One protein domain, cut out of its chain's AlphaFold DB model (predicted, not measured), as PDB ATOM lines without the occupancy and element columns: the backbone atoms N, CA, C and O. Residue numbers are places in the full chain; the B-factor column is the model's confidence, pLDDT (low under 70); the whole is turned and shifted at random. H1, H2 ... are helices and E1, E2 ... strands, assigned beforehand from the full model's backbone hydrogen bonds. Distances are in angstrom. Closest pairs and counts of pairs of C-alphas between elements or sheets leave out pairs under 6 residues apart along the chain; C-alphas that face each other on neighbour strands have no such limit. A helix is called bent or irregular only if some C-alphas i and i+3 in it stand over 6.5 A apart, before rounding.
ATOM      1  N   ARG A  45      50.364  31.993  80.381       89.06
ATOM      2  CA  ARG A  45      49.265  32.314  79.464       89.06
ATOM      3  C   ARG A  45      49.613  31.811  78.076       89.06
ATOM      4  O   ARG A  45      50.741  31.985  77.626       89.06
ATOM      5  N   LEU A  46      48.630  31.237  77.393       91.88
ATOM      6  CA  LEU A  46      48.756  30.777  76.017       91.88
ATOM      7  C   LEU A  46      47.710  31.481  75.158       91.88
ATOM      8  O   LEU A  46      46.519  31.435  75.468       91.88
ATOM      9  N   VAL A  47      48.155  32.120  74.080       92.12
ATOM     10  CA  VAL A  47      47.280  32.717  73.068       92.12
ATOM     11  C   VAL A  47      47.455  31.946  71.769       92.12
ATOM     12  O   VAL A  47      48.582  31.742  71.317       92.12
ATOM     13  N   LEU A  48      46.344  31.503  71.191       93.75
ATOM     14  CA  LEU A  48      46.309  30.761  69.935       93.75
ATOM     15  C   LEU A  48      45.853  31.693  68.813       93.75
ATOM     16  O   LEU A  48      44.862  32.405  68.966       93.75
ATOM     17  N   TYR A  49      46.573  31.663  67.698       93.12
ATOM     18  CA  TYR A  49      46.263  32.418  66.493       93.12
ATOM     19  C   TYR A  49      46.089  31.452  65.332       93.12
ATOM     20  O   TYR A  49      47.019  30.731  64.967       93.12
ATOM     21  N   GLU A  50      44.906  31.472  64.735       94.94
ATOM     22  CA  GLU A  50      44.660  30.801  63.467       94.94
ATOM     23  C   GLU A  50      45.171  31.700  62.340       94.94
ATOM     24  O   GLU A  50      44.721  32.835  62.178       94.94
ATOM     25  N   VAL A  51      46.158  31.205  61.595       90.81
ATOM     26  CA  VAL A  51      46.746  31.909  60.453       90.81
ATOM     27  C   VAL A  51      46.906  30.877  59.343       90.81
ATOM     28  O   VAL A  51      47.928  30.182  59.295       90.81
ATOM     29  N   PRO A  52      45.889  30.733  58.476       88.25
ATOM     30  CA  PRO A  52      45.932  29.764  57.396       88.25
ATOM     31  C   PRO A  52      47.168  29.986  56.521       88.25
ATOM     32  O   PRO A  52      47.514  31.127  56.215       88.25
ATOM     33  N   GLN A  53      47.808  28.897  56.090       88.31
ATOM     34  CA  GLN A  53      48.940  28.929  55.145       88.31
ATOM     35  C   GLN A  53      50.207  29.626  55.682       88.31
ATOM     36  O   GLN A  53      51.065  30.061  54.909       88.31
ATOM     37  N   LEU A  54      50.364  29.727  57.008       91.69
ATOM     38  CA  LEU A  54      51.588  30.255  57.605       91.69
ATOM     39  C   LEU A  54      52.764  29.291  57.380       91.69
ATOM     40  O   LEU A  54      52.912  28.276  58.066       91.69
ATOM     41  N   SER A  55      53.624  29.635  56.419       93.25
ATOM     42  CA  SER A  55      54.813  28.848  56.100       93.25
ATOM     43  C   SER A  55      55.938  29.068  57.112       93.25
ATOM     44  O   SER A  55      56.083  30.134  57.717       93.25
ATOM     45  N   ARG A  56      56.806  28.059  57.255       94.19
ATOM     46  CA  ARG A  56      57.994  28.138  58.118       94.19
ATOM     47  C   ARG A  56      58.938  29.278  57.728       94.19
ATOM     48  O   ARG A  56      59.455  29.947  58.617       94.19
ATOM     49  N   ALA A  57      59.159  29.489  56.430       94.50
ATOM     50  CA  ALA A  57      60.026  30.561  55.942       94.50
ATOM     51  C   ALA A  57      59.454  31.931  56.321       94.50
ATOM     52  O   ALA A  57      60.132  32.714  56.978       94.50
ATOM     53  N   HIS A  58      58.166  32.162  56.044       92.81
ATOM     54  CA  HIS A  58      57.508  33.422  56.386       92.81
ATOM     55  C   HIS A  58      57.511  33.689  57.899       92.81
ATOM     56  O   HIS A  58      57.767  34.808  58.347       92.81
ATOM     57  N   PHE A  59      57.284  32.647  58.704       95.00
ATOM     58  CA  PHE A  59      57.355  32.739  60.158       95.00
ATOM     59  C   PHE A  59      58.740  33.192  60.649       95.00
ATOM     60  O   PHE A  59      58.836  34.114  61.460       95.00
ATOM     61  N   ILE A  60      59.815  32.584  60.141       95.19
ATOM     62  CA  ILE A  60      61.185  32.898  60.569       95.19
ATOM     63  C   ILE A  60      61.645  34.264  60.045       95.19
ATOM     64  O   ILE A  60      62.272  35.016  60.789       95.19
ATOM     65  N   GLU A  61      61.344  34.584  58.787       94.56
ATOM     66  CA  GLU A  61      61.884  35.757  58.091       94.56
ATOM     67  C   GLU A  61      61.100  37.043  58.376       94.56
ATOM     68  O   GLU A  61      61.690  38.122  58.389       94.56
ATOM     69  N   HIS A  62      59.793  36.951  58.648       92.19
ATOM     70  CA  HIS A  62      58.936  38.131  58.806       92.19
ATOM     71  C   HIS A  62      58.267  38.226  60.175       92.19
ATOM     72  O   HIS A  62      58.253  39.305  60.766       92.19
ATOM     73  N   ILE A  63      57.737  37.125  60.712       93.88
ATOM     74  CA  ILE A  63      56.994  37.173  61.980       93.88
ATOM     75  C   ILE A  63      57.942  37.346  63.169       93.88
ATOM     76  O   ILE A  63      57.758  38.267  63.965       93.88
ATOM     77  N   ILE A  64      58.976  36.502  63.283       95.25
ATOM     78  CA  ILE A  64      59.914  36.556  64.417       95.25
ATOM     79  C   ILE A  64      60.581  37.940  64.545       95.25
ATOM     80  O   ILE A  64      60.501  38.512  65.634       95.25
ATOM     81  N   PRO A  65      61.176  38.541  63.492       95.50
ATOM     82  CA  PRO A  65      61.835  39.843  63.626       95.50
ATOM     83  C   PRO A  65      60.873  40.965  64.027       95.50
ATOM     84  O   PRO A  65      61.224  41.821  64.839       95.50
ATOM     85  N   LYS A  66      59.636  40.950  63.513       94.94
ATOM     86  CA  LYS A  66      58.606  41.943  63.853       94.94
ATOM     87  C   LYS A  66      58.104  41.782  65.292       94.94
ATOM     88  O   LYS A  66      57.878  42.781  65.981       94.94
ATOM     89  N   LEU A  67      57.985  40.547  65.786       95.56
ATOM     90  CA  LEU A  67      57.682  40.273  67.195       95.56
ATOM     91  C   LEU A  67      58.804  40.755  68.119       95.56
ATOM     92  O   LEU A  67      58.526  41.429  69.106       95.56
ATOM     93  N   GLU A  68      60.064  40.471  67.784       95.31
ATOM     94  CA  GLU A  68      61.221  40.930  68.562       95.31
ATOM     95  C   GLU A  68      61.330  42.456  68.573       95.31
ATOM     96  O   GLU A  68      61.536  43.058  69.627       95.31
ATOM     97  N   HIS A  69      61.138  43.098  67.418       94.62
ATOM     98  CA  HIS A  69      61.199  44.549  67.304       94.62
ATOM     99  C   HIS A  69      60.078  45.238  68.094       94.62
ATOM    100  O   HIS A  69      60.349  46.118  68.914       94.62
ATOM    101  N   SER A  70      58.823  44.806  67.917       95.25
ATOM    102  CA  SER A  70      57.690  45.334  68.693       95.25
ATOM    103  C   SER A  70      57.840  45.084  70.194       95.25
ATOM    104  O   SER A  70      57.506  45.962  70.995       95.25
ATOM    105  N   LEU A  71      58.370  43.923  70.595       95.50
ATOM    106  CA  LEU A  71      58.635  43.610  71.996       95.50
ATOM    107  C   LEU A  71      59.702  44.546  72.567       95.50
ATOM    108  O   LEU A  71      59.474  45.144  73.613       95.50
ATOM    109  N   SER A  72      60.813  44.742  71.851       94.12
ATOM    110  CA  SER A  72      61.870  45.687  72.222       94.12
ATOM    111  C   SER A  72      61.288  47.080  72.486       94.12
ATOM    112  O   SER A  72      61.443  47.616  73.585       94.12
ATOM    113  N   LEU A  73      60.521  47.631  71.538       92.50
ATOM    114  CA  LEU A  73      59.853  48.930  71.699       92.50
ATOM    115  C   LEU A  73      58.924  48.960  72.921       92.50
ATOM    116  O   LEU A  73      58.917  49.934  73.673       92.50
ATOM    117  N   THR A  74      58.170  47.884  73.148       93.75
ATOM    118  CA  THR A  74      57.240  47.791  74.280       93.75
ATOM    119  C   THR A  74      57.969  47.730  75.620       93.75
ATOM    120  O   THR A  74      57.461  48.244  76.608       93.75
ATOM    121  N   LEU A  75      59.172  47.161  75.691       90.88
ATOM    122  CA  LEU A  75      59.932  47.090  76.942       90.88
ATOM    123  C   LEU A  75      60.403  48.466  77.447       90.88
ATOM    124  O   LEU A  75      60.723  48.579  78.627       90.88
ATOM    125  N   GLN A  76      60.401  49.526  76.624       87.75
ATOM    126  CA  GLN A  76      60.798  50.874  77.071       87.75
ATOM    127  C   GLN A  76      59.939  51.440  78.213       87.75
ATOM    128  O   GLN A  76      60.509  51.899  79.198       87.75
ATOM    129  N   PRO A  77      58.595  51.455  78.133       86.62
ATOM    130  CA  PRO A  77      57.761  51.865  79.264       86.62
ATOM    131  C   PRO A  77      57.627  50.786  80.350       86.62
ATOM    132  O   PRO A  77      57.219  51.102  81.463       86.62
ATOM    133  N   PHE A  78      57.968  49.526  80.059       88.75
ATOM    134  CA  PHE A  78      57.821  48.393  80.982       88.75
ATOM    135  C   PHE A  78      59.173  47.787  81.388       88.75
ATOM    136  O   PHE A  78      59.327  46.568  81.443       88.75
ATOM    137  N   LEU A  79      60.156  48.634  81.703       86.75
ATOM    138  CA  LEU A  79      61.536  48.216  81.990       86.75
ATOM    139  C   LEU A  79      61.687  47.103  83.043       86.75
ATOM    140  O   LEU A  79      62.537  46.240  82.824       86.75
ATOM    141  N   PRO A  80      60.879  47.030  84.125       87.00
ATOM    142  CA  PRO A  80      60.962  45.911  85.061       87.00
ATOM    143  C   PRO A  80      60.798  44.540  84.398       87.00
ATOM    144  O   PRO A  80      61.450  43.599  84.831       87.00
ATOM    145  N   LEU A  81      60.009  44.425  83.318       88.06
ATOM    146  CA  LEU A  81      59.807  43.171  82.580       88.06
ATOM    147  C   LEU A  81      61.045  42.709  81.795       88.06
ATOM    148  O   LEU A  81      61.142  41.529  81.476       88.06
ATOM    149  N   ALA A  82      61.985  43.611  81.498       87.31
ATOM    150  CA  ALA A  82      63.278  43.275  80.895       87.31
ATOM    151  C   ALA A  82      64.353  42.930  81.947       87.31
ATOM    152  O   ALA A  82      65.498  42.647  81.595       87.31
ATOM    153  N   GLY A  83      64.011  43.027  83.235       84.06
ATOM    154  CA  GLY A  83      64.933  42.853  84.346       84.06
ATOM    155  C   GLY A  83      64.995  41.427  84.888       84.06
ATOM    156  O   GLY A  83      64.377  40.491  84.383       84.06
ATOM    157  N   ASN A  84      65.739  41.285  85.981       84.69
ATOM    158  CA  ASN A  84      65.789  40.059  86.762       84.69
ATOM    159  C   ASN A  84      65.315  40.336  88.186       84.69
ATOM    160  O   ASN A  84      65.641  41.371  88.770       84.69
ATOM    161  N   LEU A  85      64.595  39.379  88.758       83.50
ATOM    162  CA  LEU A  85      64.313  39.336  90.180       83.50
ATOM    163  C   LEU A  85      65.570  38.863  90.911       83.50
ATOM    164  O   LEU A  85      66.135  37.831  90.554       83.50
ATOM    165  N   ILE A  86      65.991  39.610  91.930       84.12
ATOM    166  CA  ILE A  86      67.159  39.296  92.757       84.12
ATOM    167  C   ILE A  86      66.668  39.061  94.187       84.12
ATOM    168  O   ILE A  86      66.148  39.976  94.820       84.12
ATOM    169  N   VAL A  87      66.833  37.839  94.694       77.75
ATOM    170  CA  VAL A  87      66.420  37.439  96.048       77.75
ATOM    171  C   VAL A  87      67.654  36.996  96.840       77.75
ATOM    172  O   VAL A  87      68.265  35.993  96.475       77.75
ATOM    173  N   PRO A  88      68.054  37.695  97.915       74.25
ATOM    174  CA  PRO A  88      69.180  37.273  98.752       74.25
ATOM    175  C   PRO A  88      68.909  35.912  99.421       74.25
ATOM    176  O   PRO A  88      67.900  35.765 100.109       74.25
ATOM    177  N   SER A  89      69.795  34.917  99.277       62.81
ATOM    178  CA  SER A  89      69.594  33.597  99.920       62.81
ATOM    179  C   SER A  89      69.904  33.588 101.414       62.81
ATOM    180  O   SER A  89      69.561  32.621 102.080       62.81
ATOM    181  N   THR A 121      74.961  35.234  98.035       65.25
ATOM    182  CA  THR A 121      74.121  34.115  97.617       65.25
ATOM    183  C   THR A 121      72.809  34.630  97.021       65.25
ATOM    184  O   THR A 121      71.742  34.206  97.423       65.25
ATOM    185  N   ALA A 122      72.789  35.602  96.111       67.06
ATOM    186  CA  ALA A 122      71.513  36.076  95.561       67.06
ATOM    187  C   ALA A 122      70.988  35.139  94.453       67.06
ATOM    188  O   ALA A 122      71.676  34.886  93.466       67.06
ATOM    189  N   ARG A 123      69.751  34.641  94.584       78.62
ATOM    190  CA  ARG A 123      69.032  33.951  93.502       78.62
ATOM    191  C   ARG A 123      68.572  34.987  92.485       78.62
ATOM    192  O   ARG A 123      67.835  35.906  92.834       78.62
ATOM    193  N   ILE A 124      68.996  34.819  91.236       79.38
ATOM    194  CA  ILE A 124      68.609  35.672  90.111       79.38
ATOM    195  C   ILE A 124      67.634  34.888  89.235       79.38
ATOM    196  O   ILE A 124      67.904  33.745  88.870       79.38
ATOM    197  N   THR A 125      66.476  35.464  88.921       82.12
ATOM    198  CA  THR A 125      65.444  34.805  88.106       82.12
ATOM    199  C   THR A 125      64.867  35.786  87.081       82.12
ATOM    200  O   THR A 125      64.440  36.872  87.479       82.12
ATOM    201  N   PRO A 126      64.835  35.442  85.778       84.19
ATOM    202  CA  PRO A 126      64.156  36.254  84.772       84.19
ATOM    203  C   PRO A 126      62.676  36.406  85.107       84.19
ATOM    204  O   PRO A 126      62.020  35.451  85.522       84.19
ATOM    205  N   VAL A 127      62.137  37.606  84.924       88.25
ATOM    206  CA  VAL A 127      60.753  37.907  85.323       88.25
ATOM    207  C   VAL A 127      59.727  37.711  84.214       88.25
ATOM    208  O   VAL A 127      58.538  37.656  84.514       88.25
ATOM    209  N   LEU A 128      60.162  37.615  82.957       90.88
ATOM    210  CA  LEU A 128      59.315  37.429  81.783       90.88
ATOM    211  C   LEU A 128      60.016  36.502  80.782       90.88
ATOM    212  O   LEU A 128      61.195  36.678  80.481       90.88
ATOM    213  N   ALA A 129      59.273  35.544  80.237       92.81
ATOM    214  CA  ALA A 129      59.698  34.684  79.141       92.81
ATOM    215  C   ALA A 129      58.560  34.532  78.126       92.81
ATOM    216  O   ALA A 129      57.385  34.460  78.496       92.81
ATOM    217  N   LEU A 130      58.913  34.484  76.841       93.50
ATOM    218  CA  LEU A 130      57.967  34.285  75.749       93.50
ATOM    219  C   LEU A 130      58.413  33.125  74.865       93.50
ATOM    220  O   LEU A 130      59.596  32.984  74.560       93.50
ATOM    221  N   GLN A 131      57.444  32.338  74.409       95.69
ATOM    222  CA  GLN A 131      57.640  31.287  73.421       95.69
ATOM    223  C   GLN A 131      56.639  31.467  72.285       95.69
ATOM    224  O   GLN A 131      55.431  31.438  72.503       95.69
ATOM    225  N   VAL A 132      57.136  31.594  71.058       95.56
ATOM    226  CA  VAL A 132      56.300  31.641  69.854       95.56
ATOM    227  C   VAL A 132      56.457  30.311  69.128       95.56
ATOM    228  O   VAL A 132      57.569  29.933  68.763       95.56
ATOM    229  N   THR A 133      55.358  29.584  68.949       95.38
ATOM    230  CA  THR A 133      55.356  28.242  68.349       95.38
ATOM    231  C   THR A 133      54.556  28.261  67.057       95.38
ATOM    232  O   THR A 133      53.407  28.688  67.048       95.38
ATOM    233  N   LEU A 134      55.169  27.800  65.970       95.44
ATOM    234  CA  LEU A 134      54.526  27.647  64.668       95.44
ATOM    235  C   LEU A 134      53.789  26.306  64.592       95.44
ATOM    236  O   LEU A 134      54.370  25.266  64.900       95.44
ATOM    237  N   PHE A 135      52.563  26.333  64.081       93.25
ATOM    238  CA  PHE A 135      51.820  25.169  63.608       93.25
ATOM    239  C   PHE A 135      51.718  25.287  62.085       93.25
ATOM    240  O   PHE A 135      50.887  26.062  61.606       93.25
ATOM    241  N   PRO A 136      52.584  24.593  61.319       88.56
ATOM    242  CA  PRO A 136      52.636  24.735  59.868       88.56
ATOM    243  C   PRO A 136      51.250  24.600  59.235       88.56
ATOM    244  O   PRO A 136      50.490  23.712  59.612       88.56
ATOM    245  N   ASP A 137      50.929  25.522  58.328       87.06
ATOM    246  CA  ASP A 137      49.661  25.611  57.587       87.06
ATOM    247  C   ASP A 137      48.393  25.886  58.425       87.06
ATOM    248  O   ASP A 137      47.348  26.193  57.849       87.06
ATOM    249  N   CYS A 138      48.491  25.880  59.760       90.81
ATOM    250  CA  CYS A 138      47.381  26.117  60.689       90.81
ATOM    251  C   CYS A 138      47.451  27.488  61.382       90.81
ATOM    252  O   CYS A 138      46.434  28.163  61.546       90.81
ATOM    253  N   GLY A 139      48.635  27.899  61.843       93.75
ATOM    254  CA  GLY A 139      48.795  29.151  62.579       93.75
ATOM    255  C   GLY A 139      49.962  29.159  63.557       93.75
ATOM    256  O   GLY A 139      50.997  28.538  63.326       93.75
ATOM    257  N   MET A 140      49.820  29.889  64.662       95.06
ATOM    258  CA  MET A 140      50.860  29.993  65.688       95.06
ATOM    259  C   MET A 140      50.268  30.125  67.095       95.06
ATOM    260  O   MET A 140      49.112  30.501  67.267       95.06
ATOM    261  N   SER A 141      51.077  29.877  68.120       95.19
ATOM    262  CA  SER A 141      50.749  30.225  69.502       95.19
ATOM    263  C   SER A 141      51.823  31.092  70.131       95.19
ATOM    264  O   SER A 141      53.011  30.898  69.870       95.19
ATOM    265  N   ILE A 142      51.413  31.971  71.037       95.25
ATOM    266  CA  ILE A 142      52.308  32.753  71.886       95.25
ATOM    267  C   ILE A 142      52.068  32.339  73.337       95.25
ATOM    268  O   ILE A 142      51.003  32.592  73.902       95.25
ATOM    269  N   GLY A 143      53.057  31.671  73.925       93.69
ATOM    270  CA  GLY A 143      53.147  31.387  75.351       93.69
ATOM    271  C   GLY A 143      53.878  32.518  76.068       93.69
ATOM    272  O   GLY A 143      54.918  32.978  75.600       93.69
ATOM    273  N   ILE A 144      53.337  32.972  77.194       91.69
ATOM    274  CA  ILE A 144      53.885  34.053  78.015       91.69
ATOM    275  C   ILE A 144      53.949  33.553  79.454       91.69
ATOM    276  O   ILE A 144      52.924  33.165  80.014       91.69
ATOM    277  N   SER A 145      55.135  33.597  80.056       90.19
ATOM    278  CA  SER A 145      55.360  33.276  81.464       90.19
ATOM    279  C   SER A 145      55.936  34.490  82.179       90.19
ATOM    280  O   SER A 145      56.881  35.098  81.679       90.19
ATOM    281  N   ASN A 146      55.372  34.874  83.325       90.25
ATOM    282  CA  ASN A 146      55.911  35.970  84.127       90.25
ATOM    283  C   ASN A 146      55.910  35.663  85.626       90.25
ATOM    284  O   ASN A 146      54.985  35.043  86.147       90.25
ATOM    285  N   HIS A 147      56.911  36.167  86.343       87.50
ATOM    286  CA  HIS A 147      56.944  36.103  87.800       87.50
ATOM    287  C   HIS A 147      55.914  37.082  88.387       87.50
ATOM    288  O   HIS A 147      55.849  38.233  87.958       87.50
ATOM    289  N   HIS A 148      55.104  36.665  89.365       84.38
ATOM    290  CA  HIS A 148      54.022  37.506  89.905       84.38
ATOM    291  C   HIS A 148      54.512  38.816  90.548       84.38
ATOM    292  O   HIS A 148      53.801  39.814  90.533       84.38
ATOM    293  N   THR A 149      55.737  38.835  91.073       82.19
ATOM    294  CA  THR A 149      56.336  40.018  91.723       82.19
ATOM    295  C   THR A 149      56.620  41.175  90.771       82.19
ATOM    296  O   THR A 149      56.922  42.269  91.228       82.19
ATOM    297  N   VAL A 150      56.615  40.942  89.454       83.62
ATOM    298  CA  VAL A 150      56.940  41.993  88.480       83.62
ATOM    299  C   VAL A 150      55.758  42.924  88.210       83.62
ATOM    300  O   VAL A 150      55.934  44.012  87.667       83.62
ATOM    301  N   GLY A 151      54.545  42.503  88.571       82.88
ATOM    302  CA  GLY A 151      53.353  43.315  88.410       82.88
ATOM    303  C   GLY A 151      52.063  42.533  88.608       82.88
ATOM    304  O   GLY A 151      51.986  41.322  88.389       82.88
ATOM    305  N   ASP A 152      51.018  43.267  88.982       83.56
ATOM    306  CA  ASP A 152      49.663  42.741  89.076       83.56
ATOM    307  C   ASP A 152      49.071  42.378  87.699       83.56
ATOM    308  O   ASP A 152      49.607  42.696  86.630       83.56
ATOM    309  N   ALA A 153      47.914  41.709  87.712       84.06
ATOM    310  CA  ALA A 153      47.234  41.292  86.487       84.06
ATOM    311  C   ALA A 153      46.925  42.474  85.547       84.06
ATOM    312  O   ALA A 153      47.016  42.324  84.329       84.06
ATOM    313  N   GLY A 154      46.600  43.651  86.094       87.00
ATOM    314  CA  GLY A 154      46.312  44.851  85.309       87.00
ATOM    315  C   GLY A 154      47.543  45.374  84.568       87.00
ATOM    316  O   GLY A 154      47.455  45.729  83.395       87.00
ATOM    317  N   SER A 155      48.699  45.388  85.224       87.50
ATOM    318  CA  SER A 155      49.977  45.818  84.655       87.50
ATOM    319  C   SER A 155      50.428  44.880  83.538       87.50
ATOM    320  O   SER A 155      50.722  45.343  82.434       87.50
ATOM    321  N   ILE A 156      50.366  43.564  83.767       90.31
ATOM    322  CA  ILE A 156      50.688  42.559  82.740       90.31
ATOM    323  C   ILE A 156      49.712  42.638  81.559       90.31
ATOM    324  O   ILE A 156      50.121  42.570  80.401       90.31
ATOM    325  N   PHE A 157      48.416  42.835  81.817       90.00
ATOM    326  CA  PHE A 157      47.425  42.975  80.752       90.00
ATOM    327  C   PHE A 157      47.638  44.229  79.897       90.00
ATOM    328  O   PHE A 157      47.474  44.177  78.677       90.00
ATOM    329  N   ARG A 158      48.048  45.349  80.506       90.38
ATOM    330  CA  ARG A 158      48.426  46.562  79.765       90.38
ATOM    331  C   ARG A 158      49.654  46.324  78.898       90.38
ATOM    332  O   ARG A 158      49.604  46.665  77.723       90.38
ATOM    333  N   PHE A 159      50.692  45.683  79.437       94.00
ATOM    334  CA  PHE A 159      51.858  45.280  78.650       94.00
ATOM    335  C   PHE A 159      51.446  44.460  77.419       94.00
ATOM    336  O   PHE A 159      51.809  44.821  76.302       94.00
ATOM    337  N   MET A 160      50.615  43.425  77.593       94.06
ATOM    338  CA  MET A 160      50.137  42.597  76.477       94.06
ATOM    339  C   MET A 160      49.341  43.409  75.445       94.06
ATOM    340  O   MET A 160      49.540  43.230  74.245       94.06
ATOM    341  N   LYS A 161      48.470  44.328  75.884       93.31
ATOM    342  CA  LYS A 161      47.713  45.214  74.982       93.31
ATOM    343  C   LYS A 161      48.618  46.150  74.187       93.31
ATOM    344  O   LYS A 161      48.426  46.295  72.981       93.31
ATOM    345  N   THR A 162      49.583  46.784  74.846       94.62
ATOM    346  CA  THR A 162      50.540  47.681  74.190       94.62
ATOM    347  C   THR A 162      51.412  46.908  73.206       94.62
ATOM    348  O   THR A 162      51.573  47.353  72.069       94.62
ATOM    349  N   TRP A 163      51.900  45.726  73.596       95.81
ATOM    350  CA  TRP A 163      52.701  44.878  72.719       95.81
ATOM    351  C   TRP A 163      51.916  44.427  71.489       95.81
ATOM    352  O   TRP A 163      52.402  44.584  70.374       95.81
ATOM    353  N   ALA A 164      50.677  43.957  71.660       93.88
ATOM    354  CA  ALA A 164      49.821  43.556  70.547       93.88
ATOM    355  C   ALA A 164      49.551  44.716  69.572       93.88
ATOM    356  O   ALA A 164      49.626  44.529  68.358       93.88
ATOM    357  N   ALA A 165      49.295  45.924  70.085       92.44
ATOM    358  CA  ALA A 165      49.075  47.104  69.251       92.44
ATOM    359  C   ALA A 165      50.320  47.474  68.426       92.44
ATOM    360  O   ALA A 165      50.206  47.745  67.231       92.44
ATOM    361  N   LEU A 166      51.509  47.456  69.039       93.25
ATOM    362  CA  LEU A 166      52.765  47.719  68.329       93.25
ATOM    363  C   LEU A 166      53.115  46.596  67.348       93.25
ATOM    364  O   LEU A 166      53.557  46.873  66.238       93.25
ATOM    365  N   CYS A 167      52.870  45.342  67.725       92.69
ATOM    366  CA  CYS A 167      53.072  44.186  66.861       92.69
ATOM    367  C   CYS A 167      52.199  44.262  65.604       92.69
ATOM    368  O   CYS A 167      52.724  44.078  64.510       92.69
ATOM    369  N   SER A 168      50.915  44.614  65.733       89.75
ATOM    370  CA  SER A 168      50.018  44.809  64.583       89.75
ATOM    371  C   SER A 168      50.577  45.844  63.606       89.75
ATOM    372  O   SER A 168      50.676  45.577  62.413       89.75
ATOM    373  N   LYS A 169      51.044  46.991  64.120       89.38
ATOM    374  CA  LYS A 169      51.661  48.034  63.289       89.38
ATOM    375  C   LYS A 169      52.957  47.557  62.619       89.38
ATOM    376  O   LYS A 169      53.176  47.860  61.451       89.38
ATOM    377  N   CYS A 170      53.803  46.796  63.328       87.88
ATOM    378  CA  CYS A 170      55.010  46.189  62.746       87.88
ATOM    379  C   CYS A 170      54.650  45.215  61.618       87.88
ATOM    380  O   CYS A 170      55.326  45.179  60.594       87.88
ATOM    381  N   LEU A 171      53.619  44.389  61.820       85.19
ATOM    382  CA  LEU A 171      53.168  43.379  60.860       85.19
ATOM    383  C   LEU A 171      52.675  44.000  59.561       85.19
ATOM    384  O   LEU A 171      53.024  43.486  58.504       85.19
ATOM    385  N   GLU A 172      51.993  45.134  59.637       84.56
ATOM    386  CA  GLU A 172      51.512  45.873  58.469       84.56
ATOM    387  C   GLU A 172      52.581  46.755  57.793       84.56
ATOM    388  O   GLU A 172      52.263  47.447  56.833       84.56
ATOM    389  N   ASP A 173      53.827  46.767  58.288       77.06
ATOM    390  CA  ASP A 173      54.913  47.655  57.827       77.06
ATOM    391  C   ASP A 173      54.564  49.163  57.899       77.06
ATOM    392  O   ASP A 173      55.233  50.006  57.307       77.06
ATOM    393  N   ASN A 174      53.555  49.516  58.702       69.88
ATOM    394  CA  ASN A 174      52.991  50.862  58.849       69.88
ATOM    395  C   ASN A 174      53.578  51.637  60.048       69.88
ATOM    396  O   ASN A 174      52.897  52.463  60.654       69.88
ATOM    397  N   ILE A 175      54.815  51.354  60.467       72.25
ATOM    398  CA  ILE A 175      55.395  52.025  61.639       72.25
ATOM    399  C   ILE A 175      56.049  53.352  61.263       72.25
ATOM    400  O   ILE A 175      57.188  53.401  60.803       72.25
ATOM    401  N   ASP A 176      55.336  54.438  61.554       78.69
ATOM    402  CA  ASP A 176      55.927  55.758  61.745       78.69
ATOM    403  C   ASP A 176      56.439  55.906  63.195       78.69
ATOM    404  O   ASP A 176      55.861  55.385  64.158       78.69
ATOM    405  N   ARG A 177      57.540  56.641  63.377       76.06
ATOM    406  CA  ARG A 177      58.085  57.007  64.691       76.06
ATOM    407  C   ARG A 177      57.039  57.738  65.532       76.06
ATOM    408  O   ARG A 177      56.948  57.483  66.735       76.06
ATOM    409  N   ASP A 178      56.240  58.592  64.901       80.44
ATOM    410  CA  ASP A 178      55.175  59.342  65.570       80.44
ATOM    411  C   ASP A 178      54.053  58.414  66.056       80.44
ATOM    412  O   ASP A 178      53.521  58.584  67.155       80.44
ATOM    413  N   ASP A 179      53.767  57.350  65.304       81.12
ATOM    414  CA  ASP A 179      52.788  56.325  65.659       81.12
ATOM    415  C   ASP A 179      53.207  55.482  66.869       81.12
ATOM    416  O   ASP A 179      52.384  55.144  67.738       81.12
ATOM    417  N   VAL A 180      54.494  55.138  66.936       81.62
ATOM    418  CA  VAL A 180      55.092  54.461  68.093       81.62
ATOM    419  C   VAL A 180      55.025  55.386  69.300       81.62
ATOM    420  O   VAL A 180      54.499  54.991  70.343       81.62
ATOM    421  N   ALA A 181      55.466  56.636  69.151       82.00
ATOM    422  CA  ALA A 181      55.437  57.628  70.218       82.00
ATOM    423  C   ALA A 181      54.013  57.861  70.747       82.00
ATOM    424  O   ALA A 181      53.811  57.870  71.960       82.00
ATOM    425  N   ALA A 182      53.006  57.959  69.875       84.50
ATOM    426  CA  ALA A 182      51.607  58.116  70.269       84.50
ATOM    427  C   ALA A 182      51.076  56.904  71.057       84.50
ATOM    428  O   ALA A 182      50.381  57.065  72.065       84.50
ATOM    429  N   THR A 183      51.433  55.687  70.633       83.56
ATOM    430  CA  THR A 183      51.029  54.436  71.301       83.56
ATOM    431  C   THR A 183      51.667  54.317  72.688       83.56
ATOM    432  O   THR A 183      50.990  53.997  73.673       83.56
ATOM    433  N   LEU A 184      52.956  54.646  72.791       82.69
ATOM    434  CA  LEU A 184      53.690  54.670  74.055       82.69
ATOM    435  C   LEU A 184      53.183  55.788  74.975       82.69
ATOM    436  O   LEU A 184      52.943  55.546  76.153       82.69
ATOM    437  N   ALA A 185      52.917  56.984  74.448       79.81
ATOM    438  CA  ALA A 185      52.380  58.108  75.212       79.81
ATOM    439  C   ALA A 185      50.959  57.840  75.729       79.81
ATOM    440  O   ALA A 185      50.616  58.247  76.839       79.81
ATOM    441  N   LYS A 186      50.118  57.142  74.956       82.81
ATOM    442  CA  LYS A 186      48.818  56.654  75.440       82.81
ATOM    443  C   LYS A 186      49.009  55.683  76.605       82.81
ATOM    444  O   LYS A 186      48.416  55.886  77.657       82.81
ATOM    445  N   THR A 187      49.896  54.704  76.444       80.12
ATOM    446  CA  THR A 187      50.220  53.730  77.498       80.12
ATOM    447  C   THR A 187      50.718  54.425  78.770       80.12
ATOM    448  O   THR A 187      50.231  54.135  79.858       80.12
ATOM    449  N   GLN A 188      51.623  55.398  78.647       72.69
ATOM    450  CA  GLN A 188      52.168  56.145  79.781       72.69
ATOM    451  C   GLN A 188      51.103  56.999  80.486       72.69
ATOM    452  O   GLN A 188      51.078  57.072  81.716       72.69
ATOM    453  N   ARG A 189      50.187  57.623  79.733       73.06
ATOM    454  CA  ARG A 189      49.038  58.345  80.308       73.06
ATOM    455  C   ARG A 189      48.113  57.409  81.081       73.06
ATOM    456  O   ARG A 189      47.746  57.721  82.209       73.06
ATOM    457  N   ASP A 190      47.805  56.246  80.520       71.75
ATOM    458  CA  ASP A 190      46.951  55.252  81.177       71.75
ATOM    459  C   ASP A 190      47.609  54.686  82.454       71.75
ATOM    460  O   ASP A 190      46.924  54.435  83.447       71.75
ATOM    461  N   LEU A 191      48.941  54.527  82.466       65.12
ATOM    462  CA  LEU A 191      49.700  54.140  83.662       65.12
ATOM    463  C   LEU A 191      49.660  55.241  84.734       65.12
ATOM    464  O   LEU A 191      49.325  54.978  85.888       65.12
ATOM    465  N   THR A 192      49.950  56.486  84.356       63.03
ATOM    466  CA  THR A 192      50.014  57.624  85.292       63.03
ATOM    467  C   THR A 192      48.660  57.997  85.894       63.03
ATOM    468  O   THR A 192      48.607  58.320  87.076       63.03
ATOM    469  N   GLN A 193      47.553  57.894  85.153       57.56
ATOM    470  CA  GLN A 193      46.206  58.121  85.704       57.56
ATOM    471  C   GLN A 193      45.813  57.082  86.765       57.56
ATOM    472  O   GLN A 193      45.080  57.395  87.703       57.56
ATOM    473  N   PHE A 194      46.321  55.856  86.654       49.06
ATOM    474  CA  PHE A 194      46.025  54.791  87.608       49.06
ATOM    475  C   PHE A 194      46.858  54.910  88.893       49.06
ATOM    476  O   PHE A 194      46.327  54.733  89.985       49.06
ATOM    477  N   PHE A 195      48.139  55.280  88.785       48.19
ATOM    478  CA  PHE A 195      48.990  55.538  89.955       48.19
ATOM    479  C   PHE A 195      48.757  56.927  90.587       48.19
ATOM    480  O   PHE A 195      49.073  57.129  91.755       48.19
TER     481      PHE A 195
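This is residues 45 to 89 and 121 to 195 of the 202 residues of the protein "malonyl-coenzyme A:anthocyanin 3-O-glucoside-6''-O-malonyltransferase-like" of Coffea arabica (UniProt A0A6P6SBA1). A three-stranded sheet of E1, E5 and E4 makes a floor; H1 slants away from its E4 edge and crosses H3, and H4 runs side by side with H3, farther from the sheet. Past one end of E4, the two-stranded ribbon E2 and E3 continues outward and lies farthest from the mean of the C-alphas. The printed part has 120 residues, with four named helices and five named strands in the order E1 H1 H2 E2 E3 E4 E5 H3 H4; its class is mixed, helices and strands. Both sheets, E1 - E5 - E4 and E2 - E3, are antiparallel. The whole is only just compact, close to loose, with a radius of gyration of the C-alphas of 15.9 A and spans of 48 by 36 by 20 A.

E1, residues 45 to 50, is an edge strand, antiparallel to the inner strand E5, residues 139 to 146; N 47 and O 142 are 2.9 A apart, within hydrogen-bond range. E5 forms a hairpin with the other edge strand, E4, residues 128 to 135; N 131 and O 143 are 2.9 A apart. H1, residues 56 to 75, is on this sheet but only grazes it, with residues 56 to 67. H1 has a kink of 30 degrees near residue 63 and is only just irregular, with C-alphas 61 and 64 6.7 A apart. H2, residues 79 to 82, also only grazes the sheet, with residues 80 to 82. E2, residues 84 to 88, is antiparallel to E3, residues 122 to 126; N 85 and O 125 are 2.8 A apart. E3 runs on into E4 at 34 degrees. H3, residues 153 to 171, is not on the three-stranded sheet. It touches H1, closest at the C-alphas of Ser 70 and Cys 167, 5.1 A, at a steep tilt of 50 degrees, opposite ways. H3 forms a helical hairpin with H4, residues 177 to 195, at a shallow tilt of 9 degrees; residues 158 to 166 of H3 touch 180 to 187 of H4, closest at the C-alphas of Thr 162 and Thr 187, 6.9 A. Every O i to N i+4 pair is within hydrogen-bond range in H3, against 14 of 16 in H1 and 14 of 15 in H4; H2 is too short for such a pair.

E1 begins at C-alpha 45 (49.265, 32.314, 79.464). From first to last C-alpha, H1 measures 26.8 A, E4 23.2 A, E5 23.7 A, H3 26.4 A and H4 26.9 A. H4 ends at C-alpha 195 (48.990, 55.538, 89.955).

The C-alphas farthest apart, of Gln 53 and Thr 121, are 49.6 A apart. Residues 90 to 120 are not printed, and C-alphas 89 and 121 are 5.1 A apart across this cut. Of the links printed whole, none is long. Low confidence, pLDDT under 70, falls at residues 89, 121 to 122, 174 and 191 to 195.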